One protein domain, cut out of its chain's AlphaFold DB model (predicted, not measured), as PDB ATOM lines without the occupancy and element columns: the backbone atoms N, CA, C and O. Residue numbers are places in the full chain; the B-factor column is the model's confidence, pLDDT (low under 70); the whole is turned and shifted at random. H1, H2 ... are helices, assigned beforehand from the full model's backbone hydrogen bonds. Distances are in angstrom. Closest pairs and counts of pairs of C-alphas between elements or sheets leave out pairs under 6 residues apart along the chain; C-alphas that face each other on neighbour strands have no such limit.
ATOM      1  N   LEU A  98      35.745  62.425 -28.136       90.75
ATOM      2  CA  LEU A  98      36.778  62.445 -27.104       90.75
ATOM      3  C   LEU A  98      38.096  62.984 -27.680       90.75
ATOM      4  O   LEU A  98      38.561  62.530 -28.728       90.75
ATOM      5  N   GLY A  99      38.705  63.932 -26.969       89.12
ATOM      6  CA  GLY A  99      40.071  64.369 -27.230       89.12
ATOM      7  C   GLY A  99      41.053  63.386 -26.605       89.12
ATOM      8  O   GLY A  99      41.002  63.168 -25.401       89.12
ATOM      9  N   PHE A 100      41.923  62.788 -27.416       91.38
ATOM     10  CA  PHE A 100      43.000  61.930 -26.923       91.38
ATOM     11  C   PHE A 100      44.212  62.786 -26.502       91.38
ATOM     12  O   PHE A 100      44.514  63.761 -27.196       91.38
ATOM     13  N   PRO A 101      44.925  62.437 -25.413       94.25
ATOM     14  CA  PRO A 101      44.795  61.202 -24.634       94.25
ATOM     15  C   PRO A 101      43.557  61.160 -23.725       94.25
ATOM     16  O   PRO A 101      43.115  62.192 -23.230       94.25
ATOM     17  N   VAL A 102      43.017  59.959 -23.500       95.62
ATOM     18  CA  VAL A 102      41.848  59.710 -22.629       95.62
ATOM     19  C   VAL A 102      42.210  58.763 -21.490       95.62
ATOM     20  O   VAL A 102      43.046  57.879 -21.682       95.62
ATOM     21  N   THR A 103      41.578  58.914 -20.326       96.56
ATOM     22  CA  THR A 103      41.772  58.005 -19.183       96.56
ATOM     23  C   THR A 103      40.846  56.792 -19.245       96.56
ATOM     24  O   THR A 103      39.817  56.805 -19.931       96.56
ATOM     25  N   LYS A 104      41.187  55.737 -18.501       95.12
ATOM     26  CA  LYS A 104      40.351  54.540 -18.347       95.12
ATOM     27  C   LYS A 104      38.950  54.876 -17.829       95.12
ATOM     28  O   LYS A 104      37.981  54.312 -18.329       95.12
ATOM     29  N   GLU A 105      38.812  55.832 -16.915       93.81
ATOM     30  CA  GLU A 105      37.519  56.277 -16.373       93.81
ATOM     31  C   GLU A 105      36.652  56.938 -17.444       93.81
ATOM     32  O   GLU A 105      35.478  56.595 -17.578       93.81
ATOM     33  N   GLN A 106      37.230  57.832 -18.255       95.06
ATOM     34  CA  GLN A 106      36.510  58.479 -19.358       95.06
ATOM     35  C   GLN A 106      36.027  57.448 -20.385       95.06
ATOM     36  O   GLN A 106      34.915  57.542 -20.907       95.06
ATOM     37  N   VAL A 107      36.859  56.443 -20.669       95.62
ATOM     38  CA  VAL A 107      36.496  55.331 -21.550       95.62
ATOM     39  C   VAL A 107      35.381  54.487 -20.928       95.62
ATOM     40  O   VAL A 107      34.417  54.165 -21.622       95.62
ATOM     41  N   LYS A 108      35.472  54.166 -19.632       94.25
ATOM     42  CA  LYS A 108      34.461  53.394 -18.894       94.25
ATOM     43  C   LYS A 108      33.096  54.079 -18.938       94.25
ATOM     44  O   LYS A 108      32.105  53.429 -19.253       94.25
ATOM     45  N   GLU A 109      33.053  55.392 -18.721       94.81
ATOM     46  CA  GLU A 109      31.824  56.187 -18.815       94.81
ATOM     47  C   GLU A 109      31.226  56.149 -20.229       94.81
ATOM     48  O   GLU A 109      30.039  55.872 -20.405       94.81
ATOM     49  N   LYS A 110      32.044  56.384 -21.264       95.25
ATOM     50  CA  LYS A 110      31.565  56.438 -22.656       95.25
ATOM     51  C   LYS A 110      31.132  55.088 -23.201       95.25
ATOM     52  O   LYS A 110      30.232  55.025 -24.038       95.25
ATOM     53  N   LEU A 111      31.789  54.016 -22.775       95.50
ATOM     54  CA  LEU A 111      31.496  52.674 -23.255       95.50
ATOM     55  C   LEU A 111      30.462  51.938 -22.400       95.50
ATOM     56  O   LEU A 111      30.062  50.851 -22.813       95.50
ATOM     57  N   ALA A 112      29.989  52.521 -21.294       93.62
ATOM     58  CA  ALA A 112      29.083  51.891 -20.337       93.62
ATOM     59  C   ALA A 112      27.942  51.095 -20.998       93.62
ATOM     60  O   ALA A 112      27.297  51.538 -21.958       93.62
ATOM     61  N   GLY A 113      27.717  49.878 -20.502       90.94
ATOM     62  CA  GLY A 113      26.694  48.971 -21.032       90.94
ATOM     63  C   GLY A 113      27.030  48.317 -22.381       90.94
ATOM     64  O   GLY A 113      26.191  47.608 -22.936       90.94
ATOM     65  N   LEU A 114      28.228  48.532 -22.941       94.00
ATOM     66  CA  LEU A 114      28.740  47.697 -24.029       94.00
ATOM     67  C   LEU A 114      29.200  46.349 -23.464       94.00
ATOM     68  O   LEU A 114      29.767  46.282 -22.377       94.00
ATOM     69  N   ALA A 115      29.006  45.275 -24.226       91.06
ATOM     70  CA  ALA A 115      29.496  43.951 -23.872       91.06
ATOM     71  C   ALA A 115      30.126  43.254 -25.081       91.06
ATOM     72  O   ALA A 115      29.822  43.563 -26.237       91.06
ATOM     73  N   TRP A 116      31.003  42.299 -24.804       87.69
ATOM     74  CA  TRP A 116      31.643  41.430 -25.778       87.69
ATOM     75  C   TRP A 116      31.509  39.987 -25.309       87.69
ATOM     76  O   TRP A 116      32.067  39.618 -24.280       87.69
ATOM     77  N   HIS A 117      30.760  39.174 -26.063       84.81
ATOM     78  CA  HIS A 117      30.497  37.773 -25.706       84.81
ATOM     79  C   HIS A 117      30.095  37.614 -24.227       84.81
ATOM     80  O   HIS A 117      30.750  36.913 -23.470       84.81
ATOM     81  N   GLY A 118      29.059  38.344 -23.798       85.25
ATOM     82  CA  GLY A 118      28.539  38.278 -22.427       85.25
ATOM     83  C   GLY A 118      29.378  38.995 -21.363       85.25
ATOM     84  O   GLY A 118      28.867  39.245 -20.277       85.25
ATOM     85  N   VAL A 119      30.617  39.392 -21.664       90.12
ATOM     86  CA  VAL A 119      31.470  40.124 -20.723       90.12
ATOM     87  C   VAL A 119      31.315  41.623 -20.923       90.12
ATOM     88  O   VAL A 119      31.429  42.127 -22.042       90.12
ATOM     89  N   SER A 120      31.032  42.344 -19.840       93.88
ATOM     90  CA  SER A 120      30.830  43.792 -19.888       93.88
ATOM     91  C   SER A 120      32.137  44.535 -20.176       93.88
ATOM     92  O   SER A 120      33.233  44.050 -19.879       93.88
ATOM     93  N   ILE A 121      32.035  45.731 -20.754       93.75
ATOM     94  CA  ILE A 121      33.213  46.552 -21.037       93.75
ATOM     95  C   ILE A 121      33.962  46.935 -19.762       93.75
ATOM     96  O   ILE A 121      35.181  47.040 -19.789       93.75
ATOM     97  N   GLU A 122      33.264  47.109 -18.642       93.94
ATOM     98  CA  GLU A 122      33.862  47.423 -17.348       93.94
ATOM     99  C   GLU A 122      34.807  46.301 -16.927       93.94
ATOM    100  O   GLU A 122      35.969  46.567 -16.641       93.94
ATOM    101  N   ARG A 123      34.351  45.044 -17.015       94.25
ATOM    102  CA  ARG A 123      35.183  43.873 -16.725       94.25
ATOM    103  C   ARG A 123      36.374  43.760 -17.679       94.25
ATOM    104  O   ARG A 123      37.453  43.372 -17.245       94.25
ATOM    105  N   ILE A 124      36.192  44.090 -18.962       94.44
ATOM    106  CA  ILE A 124      37.291  44.118 -19.945       94.44
ATOM    107  C   ILE A 124      38.307  45.210 -19.594       94.44
ATOM    108  O   ILE A 124      39.507  44.971 -19.659       94.44
ATOM    109  N   LEU A 125      37.853  46.404 -19.214       95.06
ATOM    110  CA  LEU A 125      38.722  47.521 -18.838       95.06
ATOM    111  C   LEU A 125      39.476  47.261 -17.532       95.06
ATOM    112  O   LEU A 125      40.611  47.717 -17.408       95.06
ATOM    113  N   ASP A 126      38.892  46.508 -16.599       94.25
ATOM    114  CA  ASP A 126      39.574  46.076 -15.371       94.25
ATOM    115  C   ASP A 126      40.791  45.175 -15.679       94.25
ATOM    116  O   ASP A 126      41.720  45.089 -14.883       94.25
ATOM    117  N   GLU A 127      40.818  44.530 -16.850       94.81
ATOM    118  CA  GLU A 127      41.946  43.718 -17.327       94.81
ATOM    119  C   GLU A 127      42.990  44.510 -18.114       94.81
ATOM    120  O   GLU A 127      44.013  43.952 -18.518       94.81
ATOM    121  N   VAL A 128      42.747  45.791 -18.384       95.12
ATOM    122  CA  VAL A 128      43.716  46.676 -19.031       95.12
ATOM    123  C   VAL A 128      44.620  47.281 -17.962       95.12
ATOM    124  O   VAL A 128      44.142  47.949 -17.055       95.12
ATOM    125  N   GLU A 129      45.936  47.110 -18.076       90.75
ATOM    126  CA  GLU A 129      46.890  47.650 -17.089       90.75
ATOM    127  C   GLU A 129      47.111  49.164 -17.229       90.75
ATOM    128  O   GLU A 129      47.469  49.839 -16.269       90.75
ATOM    129  N   LYS A 130      46.902  49.721 -18.427       92.81
ATOM    130  CA  LYS A 130      47.093  51.152 -18.690       92.81
ATOM    131  C   LYS A 130      45.952  51.997 -18.139       92.81
ATOM    132  O   LYS A 130      44.786  51.685 -18.355       92.81
ATOM    133  N   GLU A 131      46.307  53.143 -17.565       92.88
ATOM    134  CA  GLU A 131      45.348  54.147 -17.080       92.88
ATOM    135  C   GLU A 131      44.994  55.219 -18.123       92.88
ATOM    136  O   GLU A 131      44.015  55.946 -17.960       92.88
ATOM    137  N   SER A 132      45.756  55.330 -19.219       95.00
ATOM    138  CA  SER A 132      45.461  56.265 -20.308       95.00
ATOM    139  C   SER A 132      45.809  55.711 -21.690       95.00
ATOM    140  O   SER A 132      46.633  54.807 -21.834       95.00
ATOM    141  N   PHE A 133      45.160  56.267 -22.714       96.25
ATOM    142  CA  PHE A 133      45.283  55.854 -24.111       96.25
ATOM    143  C   PHE A 133      45.533  57.080 -24.983       96.25
ATOM    144  O   PHE A 133      44.796  58.060 -24.893       96.25
ATOM    145  N   GLY A 134      46.535  57.028 -25.859       94.19
ATOM    146  CA  GLY A 134      46.932  58.139 -26.726       94.19
ATOM    147  C   GLY A 134      46.231  58.171 -28.085       94.19
ATOM    148  O   GLY A 134      46.314  59.170 -28.794       94.19
ATOM    149  N   SER A 135      45.538  57.101 -28.488       93.75
ATOM    150  CA  SER A 135      44.761  57.090 -29.737       93.75
ATOM    151  C   SER A 135      43.642  56.040 -29.740       93.75
ATOM    152  O   SER A 135      43.740  55.053 -29.009       93.75
ATOM    153  N   PRO A 136      42.628  56.163 -30.621       93.56
ATOM    154  CA  PRO A 136      41.593  55.137 -30.776       93.56
ATOM    155  C   PRO A 136      42.148  53.751 -31.132       93.56
ATOM    156  O   PRO A 136      41.646  52.738 -30.654       93.56
ATOM    157  N   ALA A 137      43.209  53.700 -31.947       93.44
ATOM    158  CA  ALA A 137      43.875  52.450 -32.314       93.44
ATOM    159  C   ALA A 137      44.570  51.787 -31.116       93.44
ATOM    160  O   ALA A 137      44.569  50.565 -31.013       93.44
ATOM    161  N   GLU A 138      45.156  52.589 -30.220       94.69
ATOM    162  CA  GLU A 138      45.748  52.087 -28.979       94.69
ATOM    163  C   GLU A 138      44.667  51.567 -28.033       94.69
ATOM    164  O   GLU A 138      44.785  50.447 -27.556       94.69
ATOM    165  N   LEU A 139      43.577  52.315 -27.838       95.25
ATOM    166  CA  LEU A 139      42.457  51.856 -27.017       95.25
ATOM    167  C   LEU A 139      41.901  50.509 -27.512       95.25
ATOM    168  O   LEU A 139      41.786  49.566 -26.737       95.25
ATOM    169  N   LEU A 140      41.597  50.392 -28.809       94.69
ATOM    170  CA  LEU A 140      41.104  49.138 -29.387       94.69
ATOM    171  C   LEU A 140      42.107  47.985 -29.246       94.69
ATOM    172  O   LEU A 140      41.691  46.842 -29.073       94.69
ATOM    173  N   HIS A 141      43.408  48.276 -29.311       94.38
ATOM    174  CA  HIS A 141      44.452  47.277 -29.106       94.38
ATOM    175  C   HIS A 141      44.469  46.758 -27.665       94.38
ATOM    176  O   HIS A 141      44.435  45.550 -27.462       94.38
ATOM    177  N   GLU A 142      44.456  47.651 -26.677       94.94
ATOM    178  CA  GLU A 142      44.447  47.270 -25.260       94.94
ATOM    179  C   GLU A 142      43.173  46.503 -24.887       94.94
ATOM    180  O   GLU A 142      43.235  45.498 -24.180       94.94
ATOM    181  N   LEU A 143      42.021  46.913 -25.433       94.00
ATOM    182  CA  LEU A 143      40.767  46.172 -25.290       94.00
ATOM    183  C   LEU A 143      40.863  44.767 -25.904       94.00
ATOM    184  O   LEU A 143      40.396  43.803 -25.301       94.00
ATOM    185  N   ALA A 144      41.489  44.624 -27.077       91.62
ATOM    186  CA  ALA A 144      41.698  43.319 -27.704       91.62
ATOM    187  C   ALA A 144      42.612  42.409 -26.864       91.62
ATOM    188  O   ALA A 144      42.333  41.216 -26.732       91.62
ATOM    189  N   GLU A 145      43.671  42.962 -26.267       93.06
ATOM    190  CA  GLU A 145      44.582  42.225 -25.383       93.06
ATOM    191  C   GLU A 145      43.912  41.815 -24.064       93.06
ATOM    192  O   GLU A 145      44.086  40.684 -23.609       93.06
ATOM    193  N   ALA A 146      43.095  42.687 -23.472       93.00
ATOM    194  CA  ALA A 146      42.297  42.356 -22.293       93.00
ATOM    195  C   ALA A 146      41.305  41.215 -22.572       93.00
ATOM    196  O   ALA A 146      41.241  40.238 -21.824       93.00
ATOM    197  N   ILE A 147      40.594  41.287 -23.702       90.94
ATOM    198  CA  ILE A 147      39.706  40.219 -24.176       90.94
ATOM    199  C   ILE A 147      40.480  38.901 -24.336       90.94
ATOM    200  O   ILE A 147      40.002  37.860 -23.887       90.94
ATOM    201  N   ARG A 148      41.688  38.937 -24.914       87.75
ATOM    202  CA  ARG A 148      42.544  37.750 -25.069       87.75
ATOM    203  C   ARG A 148      42.886  37.117 -23.717       87.75
ATOM    204  O   ARG A 148      42.750  35.905 -23.573       87.75
ATOM    205  N   ARG A 149      43.273  37.917 -22.717       90.19
ATOM    206  CA  ARG A 149      43.576  37.419 -21.362       90.19
ATOM    207  C   ARG A 149      42.363  36.780 -20.683       90.19
ATOM    208  O   ARG A 149      42.517  35.827 -19.922       90.19
ATOM    209  N   LEU A 150      41.160  37.311 -20.907       90.25
ATOM    210  CA  LEU A 150      39.917  36.724 -20.391       90.25
ATOM    211  C   LEU A 150      39.586  35.396 -21.085       90.25
ATOM    212  O   LEU A 150      39.192  34.436 -20.427       90.25
ATOM    213  N   GLU A 151      39.796  35.301 -22.400       85.81
ATOM    214  CA  GLU A 151      39.621  34.047 -23.147       85.81
ATOM    215  C   GLU A 151      40.591  32.958 -22.703       85.81
ATOM    216  O   GLU A 151      40.182  31.810 -22.546       85.81
ATOM    217  N   GLU A 152      41.863  33.302 -22.502       87.12
ATOM    218  CA  GLU A 152      42.898  32.366 -22.046       87.12
ATOM    219  C   GLU A 152      42.585  31.795 -20.657       87.12
ATOM    220  O   GLU A 152      42.925  30.648 -20.377       87.12
ATOM    221  N   ARG A 153      41.867  32.556 -19.820       88.81
ATOM    222  CA  ARG A 153      41.346  32.111 -18.520       88.81
ATOM    223  C   ARG A 153      39.988  31.400 -18.593       88.81
ATOM    224  O   ARG A 153      39.503  30.924 -17.573       88.81
ATOM    225  N   GLY A 154      39.375  31.301 -19.775       83.44
ATOM    226  CA  GLY A 154      38.052  30.689 -19.951       83.44
ATOM    227  C   GLY A 154      36.889  31.536 -19.420       83.44
ATOM    228  O   GLY A 154      35.793  31.018 -19.228       83.44
TER     229      GLY A 154
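AT A GLANCE: This is residues 98 to 154 of the 160 residues of the protein "Transcriptional regulator" of Pyrodictium occultum (UniProt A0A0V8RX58). A long helix, H3, makes the length of this model, and a hairpin of two short helices, H1 and H2, sits over one side of it, with H2 crossing H3. The 57 printed residues hold three named helices, H1, H2, H3 in order, and no named strand: all helix. It is compact, radius of gyration of the C-alphas 10.8 A, yet elongated, spanning 34 by 19 by 15 A.

IN THESE COORDINATES: Find C-alpha 104 at (40.351, 54.540, -18.347), where H1, residues 104 to 111, begins. H2 follows at residues 121 to 126. H3, residues 136 to 152, runs 24.4 A to C-alpha 152 at (42.898, 32.366, -22.046).

HOW THE PARTS SIT: H1 and H2 form a helical hairpin, opposite ways at a shallow tilt of 11 degrees; their closest C-alphas, Lys 108 and Glu 122, are 6.2 A apart. H2 touches H3, about perpendicular at 80 degrees, with residues 143 to 150 of H3 alone; the closest C-alphas, Ile 124 and Ala 146, are 5.8 A apart. H1 and H3 are apart. In H1, H2 and H3 every O i to N i+4 pair is within hydrogen-bond range.

THE WHOLE: The C-alphas farthest apart, Gly 99 and Gly 154, are 34.5 A apart. The printed part has no cut, both links are short, and no printed residue is under pLDDT 70.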